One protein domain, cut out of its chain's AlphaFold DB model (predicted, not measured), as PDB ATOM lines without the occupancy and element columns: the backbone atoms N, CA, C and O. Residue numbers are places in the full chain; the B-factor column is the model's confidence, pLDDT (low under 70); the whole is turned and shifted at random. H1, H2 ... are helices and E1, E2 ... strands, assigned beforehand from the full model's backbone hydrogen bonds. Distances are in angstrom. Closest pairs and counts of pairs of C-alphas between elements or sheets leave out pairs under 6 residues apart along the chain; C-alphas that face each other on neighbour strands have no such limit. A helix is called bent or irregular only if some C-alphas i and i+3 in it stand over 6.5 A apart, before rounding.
ATOM      1  N   GLY A   2      97.699  67.469  94.656       32.50
ATOM      2  CA  GLY A   2      98.884  68.159  94.137       32.50
ATOM      3  C   GLY A   2      99.916  68.225  95.256       32.50
ATOM      4  O   GLY A   2      99.520  68.381  96.413       32.50
ATOM      5  N   ASP A   3     101.185  68.008  94.931       45.16
ATOM      6  CA  ASP A   3     102.264  68.131  95.903       45.16
ATOM      7  C   ASP A   3     102.175  69.531  96.530       45.16
ATOM      8  O   ASP A   3     102.211  70.549  95.840       45.16
ATOM      9  N   TYR A   4     101.899  69.579  97.829       47.44
ATOM     10  CA  TYR A   4     101.673  70.805  98.595       47.44
ATOM     11  C   TYR A   4     103.003  71.295  99.163       47.44
ATOM     12  O   TYR A   4     103.097  71.738 100.308       47.44
ATOM     13  N   THR A   5     104.064  71.194  98.367       60.81
ATOM     14  CA  THR A   5     105.334  71.811  98.708       60.81
ATOM     15  C   THR A   5     105.161  73.320  98.582       60.81
ATOM     16  O   THR A   5     104.995  73.873  97.495       60.81
ATOM     17  N   LEU A   6     105.150  74.006  99.727       64.19
ATOM     18  CA  LEU A   6     105.179  75.462  99.775       64.19
ATOM     19  C   LEU A   6     106.586  75.929  99.402       64.19
ATOM     20  O   LEU A   6     107.458  76.099 100.258       64.19
ATOM     21  N   ASN A   7     106.789  76.076  98.101       77.00
ATOM     22  CA  ASN A   7     108.060  76.451  97.523       77.00
ATOM     23  C   ASN A   7     108.172  77.968  97.393       77.00
ATOM     24  O   ASN A   7     107.253  78.647  96.933       77.00
ATOM     25  N   ILE A   8     109.318  78.498  97.806       80.00
ATOM     26  CA  ILE A   8     109.566  79.935  97.856       80.00
ATOM     27  C   ILE A   8     110.463  80.359  96.705       80.00
ATOM     28  O   ILE A   8     111.524  79.783  96.471       80.00
ATOM     29  N   LEU A   9     110.015  81.395  96.000       82.19
ATOM     30  CA  LEU A   9     110.701  81.979  94.847       82.19
ATOM     31  C   LEU A   9     111.299  83.362  95.130       82.19
ATOM     32  O   LEU A   9     111.969  83.919  94.268       82.19
ATOM     33  N   ASN A  10     111.038  83.954  96.301       78.62
ATOM     34  CA  ASN A  10     111.548  85.280  96.643       78.62
ATOM     35  C   ASN A  10     111.670  85.514  98.159       78.62
ATOM     36  O   ASN A  10     111.077  84.821  98.986       78.62
ATOM     37  N   SER A  11     112.419  86.556  98.521       77.00
ATOM     38  CA  SER A  11     112.703  86.927  99.912       77.00
ATOM     39  C   SER A  11     111.502  87.485 100.684       77.00
ATOM     40  O   SER A  11     111.492  87.419 101.913       77.00
ATOM     41  N   GLN A  12     110.477  88.004 100.000       81.12
ATOM     42  CA  GLN A  12     109.248  88.479 100.648       81.12
ATOM     43  C   GLN A  12     108.417  87.304 101.174       81.12
ATOM     44  O   GLN A  12     107.890  87.368 102.285       81.12
ATOM     45  N   GLY A  13     108.387  86.190 100.434       79.50
ATOM     46  CA  GLY A  13     107.782  84.937 100.884       79.50
ATOM     47  C   GLY A  13     108.383  84.462 102.206       79.50
ATOM     48  O   GLY A  13     107.645  84.190 103.145       79.50
ATOM     49  N   LEU A  14     109.715  84.471 102.333       77.94
ATOM     50  CA  LEU A  14     110.406  84.107 103.581       77.94
ATOM     51  C   LEU A  14     109.948  84.940 104.790       77.94
ATOM     52  O   LEU A  14     109.780  84.400 105.884       77.94
ATOM     53  N   TYR A  15     109.707  86.240 104.603       78.00
ATOM     54  CA  TYR A  15     109.244  87.115 105.680       78.00
ATOM     55  C   TYR A  15     107.815  86.778 106.134       78.00
ATOM     56  O   TYR A  15     107.539  86.735 107.333       78.00
ATOM     57  N   VAL A  16     106.916  86.480 105.192       82.38
ATOM     58  CA  VAL A  16     105.544  86.053 105.512       82.38
ATOM     59  C   VAL A  16     105.546  84.713 106.250       82.38
ATOM     60  O   VAL A  16     104.819  84.527 107.217       82.38
ATOM     61  N   LEU A  17     106.409  83.773 105.870       81.50
ATOM     62  CA  LEU A  17     106.463  82.460 106.528       81.50
ATOM     63  C   LEU A  17     106.957  82.550 107.973       81.50
ATOM     64  O   LEU A  17     106.510  81.780 108.825       81.50
ATOM     65  N   LYS A  18     107.818  83.533 108.266       79.69
ATOM     66  CA  LYS A  18     108.195  83.858 109.643       79.69
ATOM     67  C   LYS A  18     106.975  84.247 110.478       79.69
ATOM     68  O   LYS A  18     106.857  83.791 111.614       79.69
ATOM     69  N   SER A  19     106.062  85.067 109.944       82.06
ATOM     70  CA  SER A  19     104.857  85.466 110.690       82.06
ATOM     71  C   SER A  19     103.926  84.277 110.957       82.06
ATOM     72  O   SER A  19     103.264  84.237 111.992       82.06
ATOM     73  N   LEU A  20     103.972  83.255 110.095       85.25
ATOM     74  CA  LEU A  20     103.293  81.968 110.277       85.25
ATOM     75  C   LEU A  20     104.038  80.988 111.206       85.25
ATOM     76  O   LEU A  20     103.588  79.857 111.381       85.25
ATOM     77  N   LYS A  21     105.153  81.405 111.825       85.00
ATOM     78  CA  LYS A  21     105.991  80.598 112.735       85.00
ATOM     79  C   LYS A  21     106.562  79.320 112.102       85.00
ATOM     80  O   LYS A  21     106.882  78.367 112.814       85.00
ATOM     81  N   LEU A  22     106.720  79.292 110.778       84.12
ATOM     82  CA  LEU A  22     107.387  78.185 110.099       84.12
ATOM     83  C   LEU A  22     108.897  78.268 110.323       84.12
ATOM     84  O   LEU A  22     109.494  79.328 110.176       84.12
ATOM     85  N   GLN A  23     109.513  77.138 110.670       85.62
ATOM     86  CA  GLN A  23     110.951  77.067 110.949       85.62
ATOM     87  C   GLN A  23     111.779  76.646 109.738       85.62
ATOM     88  O   GLN A  23     112.943  77.017 109.643       85.62
ATOM     89  N   ARG A  24     111.201  75.851 108.832       87.69
ATOM     90  CA  ARG A  24     111.893  75.311 107.659       87.69
ATOM     91  C   ARG A  24     111.003  75.390 106.437       87.69
ATOM     92  O   ARG A  24     109.833  75.015 106.511       87.69
ATOM     93  N   VAL A  25     111.559  75.865 105.333       89.50
ATOM     94  CA  VAL A  25     110.862  76.017 104.051       89.50
ATOM     95  C   VAL A  25     111.797  75.647 102.909       89.50
ATOM     96  O   VAL A  25     113.014  75.606 103.083       89.50
ATOM     97  N   GLN A  26     111.242  75.358 101.736       91.12
ATOM     98  CA  GLN A  26     112.033  74.965 100.573       91.12
ATOM     99  C   GLN A  26     112.014  76.055  99.506       91.12
ATOM    100  O   GLN A  26     110.989  76.693  99.265       91.12
ATOM    101  N   ALA A  27     113.160  76.280  98.871       91.12
ATOM    102  CA  ALA A  27     113.230  77.047  97.642       91.12
ATOM    103  C   ALA A  27     112.582  76.243  96.511       91.12
ATOM    104  O   ALA A  27     112.715  75.019  96.459       91.12
ATOM    105  N   ALA A  28     111.901  76.934  95.603       89.81
ATOM    106  CA  ALA A  28     111.354  76.289  94.417       89.81
ATOM    107  C   ALA A  28     112.473  75.793  93.498       89.81
ATOM    108  O   ALA A  28     113.495  76.462  93.350       89.81
ATOM    109  N   ILE A  29     112.271  74.649  92.850       89.12
ATOM    110  CA  ILE A  29     113.251  74.071  91.917       89.12
ATOM    111  C   ILE A  29     113.461  74.961  90.681       89.12
ATOM    112  O   ILE A  29     114.518  74.918  90.056       89.12
ATOM    113  N   GLU A  30     112.465  75.788  90.352       88.62
ATOM    114  CA  GLU A  30     112.440  76.758  89.259       88.62
ATOM    115  C   GLU A  30     113.397  77.936  89.481       88.62
ATOM    116  O   GLU A  30     113.640  78.686  88.533       88.62
ATOM    117  N   ILE A  31     113.910  78.132  90.703       89.62
ATOM    118  CA  ILE A  31     114.772  79.269  91.024       89.62
ATOM    119  C   ILE A  31     116.141  79.123  90.347       89.62
ATOM    120  O   ILE A  31     116.816  78.094  90.447       89.62
ATOM    121  N   ASP A  32     116.581  80.172  89.657       92.75
ATOM    122  CA  ASP A  32     117.938  80.213  89.124       92.75
ATOM    123  C   ASP A  32     118.962  80.523  90.233       92.75
ATOM    124  O   ASP A  32     118.642  81.059  91.300       92.75
ATOM    125  N   ARG A  33     120.234  80.203  89.975       93.56
ATOM    126  CA  ARG A  33     121.325  80.390  90.942       93.56
ATOM    127  C   ARG A  33     121.480  81.836  91.420       93.56
ATOM    128  O   ARG A  33     121.813  82.040  92.587       93.56
ATOM    129  N   LYS A  34     121.315  82.824  90.536       92.19
ATOM    130  CA  LYS A  34     121.486  84.239  90.889       92.19
ATOM    131  C   LYS A  34     120.356  84.664  91.819       92.19
ATOM    132  O   LYS A  34     120.635  85.139  92.914       92.19
ATOM    133  N   SER A  35     119.114  84.383  91.434       90.56
ATOM    134  CA  SER A  35     117.923  84.675  92.235       90.56
ATOM    135  C   SER A  35     117.971  83.999  93.610       90.56
ATOM    136  O   SER A  35     117.630  84.618  94.618       90.56
ATOM    137  N   LEU A  36     118.469  82.758  93.688       91.88
ATOM    138  CA  LEU A  36     118.689  82.063  94.961       91.88
ATOM    139  C   LEU A  36     119.728  82.777  95.838       91.88
ATOM    140  O   LEU A  36     119.514  82.936  97.041       91.88
ATOM    141  N   GLY A  37     120.839  83.223  95.246       91.25
ATOM    142  CA  GLY A  37     121.876  83.985  95.947       91.25
ATOM    143  C   GLY A  37     121.371  85.336  96.455       91.25
ATOM    144  O   GLY A  37     121.603  85.685  97.613       91.25
ATOM    145  N   ASP A  38     120.620  86.061  95.629       90.31
ATOM    146  CA  ASP A  38     120.010  87.346  95.989       90.31
ATOM    147  C   ASP A  38     118.984  87.168  97.123       90.31
ATOM    148  O   ASP A  38     118.935  87.955  98.072       90.31
ATOM    149  N   MET A  39     118.201  86.084  97.089       88.25
ATOM    150  CA  MET A  39     117.255  85.752  98.152       88.25
ATOM    151  C   MET A  39     117.968  85.452  99.477       88.25
ATOM    152  O   MET A  39     117.597  86.030 100.501       88.25
ATOM    153  N   LEU A  40     118.989  84.590  99.462       88.31
ATOM    154  CA  LEU A  40     119.735  84.170 100.656       88.31
ATOM    155  C   LEU A  40     120.597  85.289 101.257       88.31
ATOM    156  O   LEU A  40     120.741  85.361 102.476       88.31
ATOM    157  N   SER A  41     121.131  86.184 100.424       87.19
ATOM    158  CA  SER A  41     121.906  87.351 100.868       87.19
ATOM    159  C   SER A  41     121.039  88.522 101.342       87.19
ATOM    160  O   SER A  41     121.546  89.467 101.952       87.19
ATOM    161  N   SER A  42     119.726  88.478 101.096       82.69
ATOM    162  CA  SER A  42     118.821  89.544 101.516       82.69
ATOM    163  C   SER A  42     118.776  89.683 103.042       82.69
ATOM    164  O   SER A  42     118.746  88.701 103.789       82.69
ATOM    165  N   LYS A  43     118.674  90.929 103.526       73.06
ATOM    166  CA  LYS A  43     118.451  91.202 104.957       73.06
ATOM    167  C   LYS A  43     117.210  90.470 105.475       73.06
ATOM    168  O   LYS A  43     117.227  89.991 106.604       73.06
ATOM    169  N   SER A  44     116.170  90.339 104.653       69.12
ATOM    170  CA  SER A  44     114.949  89.607 104.996       69.12
ATOM    171  C   SER A  44     115.222  88.139 105.313       69.12
ATOM    172  O   SER A  44     114.728  87.652 106.323       69.12
ATOM    173  N   ALA A  45     116.047  87.450 104.515       70.62
ATOM    174  CA  ALA A  45     116.426  86.064 104.784       70.62
ATOM    175  C   ALA A  45     117.259  85.947 106.066       70.62
ATOM    176  O   ALA A  45     116.918  85.143 106.935       70.62
ATOM    177  N   ALA A  46     118.264  86.810 106.244       70.25
ATOM    178  CA  ALA A  46     119.105  86.825 107.446       70.25
ATOM    179  C   ALA A  46     118.303  87.050 108.745       70.25
ATOM    180  O   ALA A  46     118.597  86.445 109.772       70.25
ATOM    181  N   HIS A  47     117.258  87.884 108.696       70.50
ATOM    182  CA  HIS A  47     116.399  88.175 109.849       70.50
ATOM    183  C   HIS A  47     115.163  87.275 109.926       70.50
ATOM    184  O   HIS A  47     114.385  87.400 110.876       70.50
ATOM    185  N   SER A  48     114.937  86.391 108.948       75.81
ATOM    186  CA  SER A  48     113.745  85.539 108.921       75.81
ATOM    187  C   SER A  48     113.749  84.538 110.079       75.81
ATOM    188  O   SER A  48     112.703  84.278 110.663       75.81
ATOM    189  N   GLY A  49     114.925  84.025 110.460       80.69
ATOM    190  CA  GLY A  49     115.036  82.895 111.386       80.69
ATOM    191  C   GLY A  49     114.442  81.596 110.827       80.69
ATOM    192  O   GLY A  49     114.192  80.672 111.594       80.69
ATOM    193  N   VAL A  50     114.187  81.543 109.514       85.50
ATOM    194  CA  VAL A  50     113.631  80.390 108.806       85.50
ATOM    195  C   VAL A  50     114.754  79.720 108.019       85.50
ATOM    196  O   VAL A  50     115.424  80.365 107.212       85.50
ATOM    197  N   ASP A  51     114.952  78.422 108.229       89.00
ATOM    198  CA  ASP A  51     115.901  77.637 107.447       89.00
ATOM    199  C   ASP A  51     115.342  77.385 106.044       89.00
ATOM    200  O   ASP A  51     114.249  76.835 105.879       89.00
ATOM    201  N   LEU A  52     116.122  77.736 105.024       89.94
ATOM    202  CA  LEU A  52     115.794  77.448 103.634       89.94
ATOM    203  C   LEU A  52     116.535  76.193 103.163       89.94
ATOM    204  O   LEU A  52     117.766  76.168 103.146       89.94
ATOM    205  N   GLY A  53     115.794  75.171 102.750       93.12
ATOM    206  CA  GLY A  53     116.319  74.006 102.037       93.12
ATOM    207  C   GLY A  53     115.936  74.000 100.562       93.12
ATOM    208  O   GLY A  53     115.328  74.944 100.064       93.12
ATOM    209  N   MET A  54     116.287  72.933  99.848       93.69
ATOM    210  CA  MET A  54     115.924  72.773  98.437       93.69
ATOM    211  C   MET A  54     115.924  71.301  98.023       93.69
ATOM    212  O   MET A  54     116.796  70.539  98.450       93.69
ATOM    213  N   THR A  55     115.009  70.908  97.139       94.25
ATOM    214  CA  THR A  55     115.108  69.625  96.434       94.25
ATOM    215  C   THR A  55     116.280  69.666  95.460       94.25
ATOM    216  O   THR A  55     116.372  70.546  94.610       94.25
ATOM    217  N   VAL A  56     117.203  68.714  95.589       94.38
ATOM    218  CA  VAL A  56     118.431  68.641  94.778       94.38
ATOM    219  C   VAL A  56     118.447  67.447  93.838       94.38
ATOM    220  O   VAL A  56     119.331  67.356  92.993       94.38
ATOM    221  N   TYR A  57     117.515  66.515  93.997       94.00
ATOM    222  CA  TYR A  57     117.401  65.341  93.151       94.00
ATOM    223  C   TYR A  57     115.967  64.836  93.177       94.00
ATOM    224  O   TYR A  57     115.384  64.736  94.255       94.00
ATOM    225  N   GLY A  58     115.425  64.493  92.013       92.81
ATOM    226  CA  GLY A  58     114.115  63.861  91.905       92.81
ATOM    227  C   GLY A  58     113.458  64.070  90.547       92.81
ATOM    228  O   GLY A  58     114.031  64.674  89.638       92.81
ATOM    229  N   LEU A 105     121.113  68.387  91.178       93.44
ATOM    230  CA  LEU A 105     121.988  69.417  91.724       93.44
ATOM    231  C   LEU A 105     122.961  68.824  92.756       93.44
ATOM    232  O   LEU A 105     123.617  69.575  93.476       93.44
ATOM    233  N   LEU A 106     123.109  67.494  92.815       92.88
ATOM    234  CA  LEU A 106     124.000  66.811  93.763       92.88
ATOM    235  C   LEU A 106     125.451  67.299  93.627       92.88
ATOM    236  O   LEU A 106     126.088  67.680  94.606       92.88
ATOM    237  N   ALA A 107     125.937  67.450  92.393       90.31
ATOM    238  CA  ALA A 107     127.258  68.020  92.110       90.31
ATOM    239  C   ALA A 107     127.408  69.511  92.498       90.31
ATOM    240  O   ALA A 107     128.494  70.081  92.367       90.31
ATOM    241  N   LYS A 108     126.325  70.177  92.915       91.38
ATOM    242  CA  LYS A 108     126.291  71.586  93.335       91.38
ATOM    243  C   LYS A 108     126.109  71.753  94.843       91.38
ATOM    244  O   LYS A 108     126.131  72.894  95.298       91.38
ATOM    245  N   LEU A 109     126.005  70.667  95.615       92.81
ATOM    246  CA  LEU A 109     125.747  70.707  97.060       92.81
ATOM    247  C   LEU A 109     126.704  71.624  97.825       92.81
ATOM    248  O   LEU A 109     126.243  72.467  98.587       92.81
ATOM    249  N   ASN A 110     128.011  71.542  97.561       92.12
ATOM    250  CA  ASN A 110     128.989  72.417  98.218       92.12
ATOM    251  C   ASN A 110     128.726  73.901  97.925       92.12
ATOM    252  O   ASN A 110     128.799  74.731  98.825       92.12
ATOM    253  N   GLY A 111     128.382  74.237  96.678       92.94
ATOM    254  CA  GLY A 111     128.046  75.609  96.300       92.94
ATOM    255  C   GLY A 111     126.745  76.086  96.944       92.94
ATOM    256  O   GLY A 111     126.681  77.210  97.425       92.94
ATOM    257  N   LEU A 112     125.730  75.222  97.011       94.19
ATOM    258  CA  LEU A 112     124.450  75.522  97.656       94.19
ATOM    259  C   LEU A 112     124.615  75.751  99.165       94.19
ATOM    260  O   LEU A 112     124.084  76.722  99.704       94.19
ATOM    261  N   ALA A 113     125.408  74.910  99.831       93.88
ATOM    262  CA  ALA A 113     125.736  75.070 101.245       93.88
ATOM    263  C   ALA A 113     126.491  76.384 101.510       93.88
ATOM    264  O   ALA A 113     126.135  77.120 102.427       93.88
ATOM    265  N   GLN A 114     127.475  76.725 100.667       93.50
ATOM    266  CA  GLN A 114     128.199  78.001 100.749       93.50
ATOM    267  C   GLN A 114     127.292  79.218 100.527       93.50
ATOM    268  O   GLN A 114     127.533  80.267 101.115       93.50
ATOM    269  N   MET A 115     126.244  79.087  99.708       92.56
ATOM    270  CA  MET A 115     125.242  80.140  99.513       92.56
ATOM    271  C   MET A 115     124.299  80.304 100.714       92.56
ATOM    272  O   MET A 115     123.640  81.334 100.818       92.56
ATOM    273  N   GLY A 116     124.227  79.320 101.617       92.25
ATOM    274  CA  GLY A 116     123.392  79.367 102.818       92.25
ATOM    275  C   GLY A 116     122.184  78.426 102.814       92.25
ATOM    276  O   GLY A 116     121.388  78.488 103.752       92.25
ATOM    277  N   VAL A 117     122.049  77.542 101.817       93.75
ATOM    278  CA  VAL A 117     121.031  76.475 101.828       93.75
ATOM    279  C   VAL A 117     121.324  75.516 102.986       93.75
ATOM    280  O   VAL A 117     122.426  74.979 103.096       93.75
ATOM    281  N   LYS A 118     120.340  75.312 103.867       94.00
ATOM    282  CA  LYS A 118     120.501  74.618 105.156       94.00
ATOM    283  C   LYS A 118     120.341  73.109 105.075       94.00
ATOM    284  O   LYS A 118     120.931  72.390 105.875       94.00
ATOM    285  N   TYR A 119     119.540  72.633 104.131       94.06
ATOM    286  CA  TYR A 119     119.316  71.211 103.918       94.06
ATOM    287  C   TYR A 119     118.960  70.926 102.461       94.06
ATOM    288  O   TYR A 119     118.456  71.787 101.740       94.06
ATOM    289  N   ALA A 120     119.223  69.695 102.041       94.44
ATOM    290  CA  ALA A 120     118.932  69.207 100.704       94.44
ATOM    291  C   ALA A 120     117.905  68.073 100.781       94.44
ATOM    292  O   ALA A 120     117.989  67.225 101.670       94.44
ATOM    293  N   VAL A 121     116.953  68.058  99.852       93.56
ATOM    294  CA  VAL A 121     115.933  67.008  99.742       93.56
ATOM    295  C   VAL A 121     116.210  66.159  98.503       93.56
ATOM    296  O   VAL A 121     116.422  66.682  97.408       93.56
ATOM    297  N   ILE A 122     116.222  64.842  98.690       92.81
ATOM    298  CA  ILE A 122     116.217  63.849  97.613       92.81
ATOM    299  C   ILE A 122     114.797  63.300  97.558       92.81
ATOM    300  O   ILE A 122     114.378  62.581  98.464       92.81
ATOM    301  N   ASP A 123     114.060  63.678  96.523       90.88
ATOM    302  CA  ASP A 123     112.681  63.262  96.317       90.88
ATOM    303  C   ASP A 123     112.620  62.030  95.405       90.88
ATOM    304  O   ASP A 123     113.075  62.043  94.259       90.88
ATOM    305  N   LEU A 124     112.045  60.954  95.939       89.00
ATOM    306  CA  LEU A 124     111.863  59.671  95.262       89.00
ATOM    307  C   LEU A 124     110.377  59.314  95.086       89.00
ATOM    308  O   LEU A 124     110.065  58.216  94.630       89.00
ATOM    309  N   CYS A 125     109.444  60.207  95.436       85.25
ATOM    310  CA  CYS A 125     108.016  59.897  95.546       85.25
ATOM    311  C   CYS A 125     107.384  59.378  94.247       85.25
ATOM    312  O   CYS A 125     106.458  58.570  94.291       85.25
ATOM    313  N   HIS A 126     107.891  59.803  93.090       82.81
ATOM    314  CA  HIS A 126     107.314  59.468  91.787       82.81
ATOM    315  C   HIS A 126     108.113  58.443  90.980       82.81
ATOM    316  O   HIS A 126     107.814  58.202  89.811       82.81
ATOM    317  N   ARG A 127     109.127  57.821  91.586       79.69
ATOM    318  CA  ARG A 127     110.000  56.882  90.886       79.69
ATOM    319  C   ARG A 127     110.401  55.722  91.781       79.69
ATOM    320  O   ARG A 127     110.842  55.899  92.909       79.69
ATOM    321  N   LYS A 128     110.360  54.513  91.222       83.81
ATOM    322  CA  LYS A 128     111.057  53.368  91.814       83.81
ATOM    323  C   LYS A 128     112.550  53.502  91.536       83.81
ATOM    324  O   LYS A 128     112.979  53.308  90.401       83.81
ATOM    325  N   ILE A 129     113.324  53.838  92.563       87.19
ATOM    326  CA  ILE A 129     114.779  53.911  92.446       87.19
ATOM    327  C   ILE A 129     115.366  52.502  92.310       87.19
ATOM    328  O   ILE A 129     115.009  51.580  93.048       87.19
ATOM    329  N   THR A 130     116.263  52.313  91.345       90.12
ATOM    330  CA  THR A 130     116.973  51.035  91.187       90.12
ATOM    331  C   THR A 130     118.192  50.969  92.108       90.12
ATOM    332  O   THR A 130     118.713  51.995  92.552       90.12
ATOM    333  N   ARG A 131     118.720  49.762  92.362       91.25
ATOM    334  CA  ARG A 131     119.990  49.599  93.096       91.25
ATOM    335  C   ARG A 131     121.130  50.379  92.433       91.25
ATOM    336  O   ARG A 131     121.859  51.090  93.114       91.25
ATOM    337  N   LYS A 132     121.234  50.293  91.103       89.88
ATOM    338  CA  LYS A 132     122.234  51.023  90.315       89.88
ATOM    339  C   LYS A 132     122.106  52.539  90.501       89.88
ATOM    340  O   LYS A 132     123.099  53.202  90.764       89.88
ATOM    341  N   GLU A 133     120.891  53.076  90.411       88.31
ATOM    342  CA  GLU A 133     120.631  54.511  90.601       88.31
ATOM    343  C   GLU A 133     120.943  54.960  92.039       88.31
ATOM    344  O   GLU A 133     121.531  56.018  92.240       88.31
ATOM    345  N   THR A 134     120.659  54.118  93.036       90.31
ATOM    346  CA  THR A 134     121.030  54.370  94.440       90.31
ATOM    347  C   THR A 134     122.551  54.454  94.615       90.31
ATOM    348  O   THR A 134     123.060  55.376  95.252       90.31
ATOM    349  N   GLU A 135     123.299  53.519  94.019       90.44
ATOM    350  CA  GLU A 135     124.768  53.518  94.029       90.44
ATOM    351  C   GLU A 135     125.351  54.729  93.273       90.44
ATOM    352  O   GLU A 135     126.374  55.289  93.673       90.44
ATOM    353  N   GLU A 136     124.708  55.168  92.191       87.81
ATOM    354  CA  GLU A 136     125.070  56.383  91.450       87.81
ATOM    355  C   GLU A 136     124.881  57.647  92.297       87.81
ATOM    356  O   GLU A 136     125.842  58.401  92.469       87.81
ATOM    357  N   VAL A 137     123.703  57.831  92.901       89.50
ATOM    358  CA  VAL A 137     123.414  58.955  93.808       89.50
ATOM    359  C   VAL A 137     124.383  58.961  94.993       89.50
ATOM    360  O   VAL A 137     124.957  60.001  95.314       89.50
ATOM    361  N   GLY A 138     124.644  57.798  95.602       89.69
ATOM    362  CA  GLY A 138     125.598  57.671  96.706       89.69
ATOM    363  C   GLY A 138     127.025  58.080  96.324       89.69
ATOM    364  O   GLY A 138     127.723  58.716  97.115       89.69
ATOM    365  N   ARG A 139     127.466  57.774  95.096       88.50
ATOM    366  CA  ARG A 139     128.777  58.215  94.588       88.50
ATOM    367  C   ARG A 139     128.839  59.725  94.371       88.50
ATOM    368  O   ARG A 139     129.854  60.319  94.736       88.50
ATOM    369  N   GLU A 140     127.790  60.333  93.816       87.81
ATOM    370  CA  GLU A 140     127.719  61.792  93.642       87.81
ATOM    371  C   GLU A 140     127.727  62.521  94.993       87.81
ATOM    372  O   GLU A 140     128.477  63.481  95.166       87.81
ATOM    373  N   LEU A 141     126.973  62.019  95.978       87.19
ATOM    374  CA  LEU A 141     126.974  62.539  97.352       87.19
ATOM    375  C   LEU A 141     128.349  62.434  98.021       87.19
ATOM    376  O   LEU A 141     128.754  63.339  98.744       87.19
ATOM    377  N   ALA A 142     129.097  61.363  97.744       87.31
ATOM    378  CA  ALA A 142     130.467  61.185  98.223       87.31
ATOM    379  C   ALA A 142     131.501  62.061  97.483       87.31
ATOM    380  O   ALA A 142     132.703  61.894  97.689       87.31
ATOM    381  N   GLY A 143     131.067  62.949  96.579       78.62
ATOM    382  CA  GLY A 143     131.949  63.824  95.805       78.62
ATOM    383  C   GLY A 143     132.789  63.090  94.759       78.62
ATOM    384  O   GLY A 143     133.720  63.673  94.199       78.62
ATOM    385  N   LYS A 144     132.484  61.816  94.469       76.75
ATOM    386  CA  LYS A 144     133.168  61.075  93.407       76.75
ATOM    387  C   LYS A 144     132.701  61.613  92.058       76.75
ATOM    388  O   LYS A 144     131.522  61.897  91.864       76.75
ATOM    389  N   SER A 145     133.631  61.740  91.115       60.44
ATOM    390  CA  SER A 145     133.404  62.249  89.760       60.44
ATOM    391  C   SER A 145     132.595  61.266  88.904       60.44
ATOM    392  O   SER A 145     133.079  60.702  87.928       60.44
ATOM    393  N   TYR A 146     131.329  61.078  89.257       63.03
ATOM    394  CA  TYR A 146     130.319  60.484  88.399       63.03
ATOM    395  C   TYR A 146     129.471  61.631  87.848       63.03
ATOM    396  O   TYR A 146     128.859  62.376  88.605       63.03
ATOM    397  N   ARG A 147     129.519  61.862  86.532       63.19
ATOM    398  CA  ARG A 147     128.766  62.945  85.887       63.19
ATOM    399  C   ARG A 147     127.802  62.355  84.878       63.19
ATOM    400  O   ARG A 147     128.101  62.293  83.686       63.19
ATOM    401  N   ARG A 148     126.628  61.946  85.348       69.19
ATOM    402  CA  ARG A 148     125.487  61.765  84.454       69.19
ATOM    403  C   ARG A 148     125.036  63.157  84.006       69.19
ATOM    404  O   ARG A 148     124.925  64.071  84.821       69.19
ATOM    405  N   LYS A 149     124.824  63.354  82.703       79.94
ATOM    406  CA  LYS A 149     124.351  64.638  82.164       79.94
ATOM    407  C   LYS A 149     122.846  64.758  82.420       79.94
ATOM    408  O   LYS A 149     122.040  64.540  81.524       79.94
ATOM    409  N   LEU A 150     122.489  65.018  83.672       85.94
ATOM    410  CA  LEU A 150     121.117  65.262  84.102       85.94
ATOM    411  C   LEU A 150     120.775  66.745  83.978       85.94
ATOM    412  O   LEU A 150     121.657  67.607  84.010       85.94
ATOM    413  N   SER A 151     119.484  67.031  83.830       87.69
ATOM    414  CA  SER A 151     118.995  68.405  83.858       87.69
ATOM    415  C   SER A 151     119.317  69.035  85.214       87.69
ATOM    416  O   SER A 151     119.176  68.401  86.258       87.69
ATOM    417  N   THR A 152     119.730  70.297  85.205       89.38
ATOM    418  CA  THR A 152     119.810  71.126  86.418       89.38
ATOM    419  C   THR A 152     118.550  71.961  86.607       89.38
ATOM    420  O   THR A 152     118.556  72.896  87.406       89.38
ATOM    421  N   PHE A 153     117.515  71.682  85.805       87.06
ATOM    422  CA  PHE A 153     116.351  72.538  85.646       87.06
ATOM    423  C   PHE A 153     116.803  73.991  85.393       87.06
ATOM    424  O   PHE A 153     117.790  74.211  84.682       87.06
ATOM    425  N   ASN A 154     116.169  74.972  86.029       87.56
ATOM    426  CA  ASN A 154     116.473  76.392  85.841       87.56
ATOM    427  C   ASN A 154     117.741  76.888  86.544       87.56
ATOM    428  O   ASN A 154     118.145  78.027  86.311       87.56
ATOM    429  N   TYR A 155     118.416  76.071  87.363       88.56
ATOM    430  CA  TYR A 155     119.514  76.541  88.219       88.56
ATOM    431  C   TYR A 155     120.623  77.284  87.451       88.56
ATOM    432  O   TYR A 155     121.149  78.291  87.921       88.56
ATOM    433  N   ASN A 156     120.964  76.826  86.242       86.44
ATOM    434  CA  ASN A 156     121.993  77.452  85.402       86.44
ATOM    435  C   ASN A 156     121.460  78.573  84.479       86.44
ATOM    436  O   ASN A 156     122.180  79.002  83.578       86.44
ATOM    437  N   GLY A 157     120.219  79.035  84.663       70.62
ATOM    438  CA  GLY A 157     119.619  80.117  83.871       70.62
ATOM    439  C   GLY A 157     119.287  79.738  82.425       70.62
ATOM    440  O   GLY A 157     119.103  80.611  81.581       70.62
ATOM    441  N   ARG A 158     119.238  78.438  82.120       59.00
ATOM    442  CA  ARG A 158     118.785  77.908  80.833       59.00
ATOM    443  C   ARG A 158     117.636  76.948  81.110       59.00
ATOM    444  O   ARG A 158     117.875  75.848  81.599       59.00
ATOM    445  N   LEU A 159     116.414  77.382  80.814       52.22
ATOM    446  CA  LEU A 159     115.374  76.443  80.398       52.22
ATOM    447  C   LEU A 159     115.903  75.817  79.107       52.22
ATOM    448  O   LEU A 159     116.380  76.557  78.244       52.22
ATOM    449  N   LEU A 160     115.961  74.487  79.053       41.59
ATOM    450  CA  LEU A 160     116.405  73.768  77.857       41.59
ATOM    451  C   LEU A 160     115.617  74.221  76.620       41.59
ATOM    452  O   LEU A 160     114.401  74.487  76.754       41.59
TER     453      LEU A 160
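What this domain is: This is residues 2 to 58 and 105 to 160 of the 160 residues of an uncharacterized protein of Desulfobacterales bacterium SG8_35_2 (UniProt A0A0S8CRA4). A small wall of three parallel strands runs along the body, with H4 over E2 and E3 and, near one end of the long axis, H1 over E1 and H3 packed on H1. H5 makes the opposite end and meets H4, residues 130 to 135 sticking out there, while H2 and the short H6 stand close to each other off the sheet. The printed part has 113 residues with six named helices and three named strands, in the order H1 E1 H2 H3 E2 H4 E3 H5 H6, the sheet running E1 E2 E3; the class is mixed, helices and strands. It is compact, with a radius of gyration of the C-alphas of 14.8 A, yet elongated in outline, spanning 44 by 27 by 27 A.

Where its parts are: E2, residues 51 to 58, measures 20.8 A from C-alpha 51 at (115.901, 77.637, 107.447) to C-alpha 58 at (114.115, 63.861, 91.905). Beside it are E1, residues 24 to 27, and E3, residues 119 to 122. H4 is residues 106 to 115, 14.6 A. H1 is residues 11 to 19, 13.4 A, H2 residues 33 to 41, 12.1 A, and H3 residues 43 to 48. H5, residues 131 to 141, is 15.3 A long and begins at C-alpha 131 at (119.990, 49.599, 93.096). H6 is residues 153 to 156. H4 and H6 are irregular: C-alphas 107 and 110 are 7.7 A apart, and C-alphas 153 and 156 are 7.5 A apart.

How they stand to each other: E1 and E2 are parallel neighbours, with N 27 and O 53 at 2.8 A, within hydrogen-bond range. E2 and E3 are parallel neighbours too, with N 56 and O 121 at 2.8 A. Residues 7 to 8 pair briefly with residues 26 to 27 of E1, parallel. H1 and H4 are on the sheet in two layers, a layer of helices over one of strands. H4, at a height over the sheet of 9.9 A, runs along the strands, at 10 degrees to E2 on the local plane; its closest C-alpha pair with E2 is Val 56 and Leu 106, 5.9 A. H1 is over E1 at a height over the sheet of 10.4 A, but its local plane leans 83 degrees from the whole sheet's. H1 and H3 touch, the closest C-alphas being those of Tyr 15 and Ser 48, 5.8 A, at a shallow tilt of 28 degrees, the same way. E1, H2 H3, E2 form a strand-helix-strand unit, two parallel neighbour strands with helices between, and its crossover is right-handed. H2 and H6 are close but not clearly touching, the closest C-alphas being those of Arg 33 and Tyr 155, 5.1 A. H4 and H5 touch, the closest C-alphas being those of Leu 106 and Glu 140, 6.2 A. Every O i to N i+4 pair is within hydrogen-bond range in H1, H2, H3 and H5, against 4 of 6 in H4; H6 is too short for such a pair.

The domain as a whole: The two C-alphas farthest apart, those of Ser 19 and Lys 132, are 43.6 A apart. Residues 59 to 104 are not printed, and C-alphas 58 and 105 are 9.6 A apart across the cut. The link from H5 to H6 is long, with 11 residues. The mean pLDDT of the printed part is 83.4, and residues 2 to 6, residue 44, residues 145 to 148 and residues 158 to 160 are under 70.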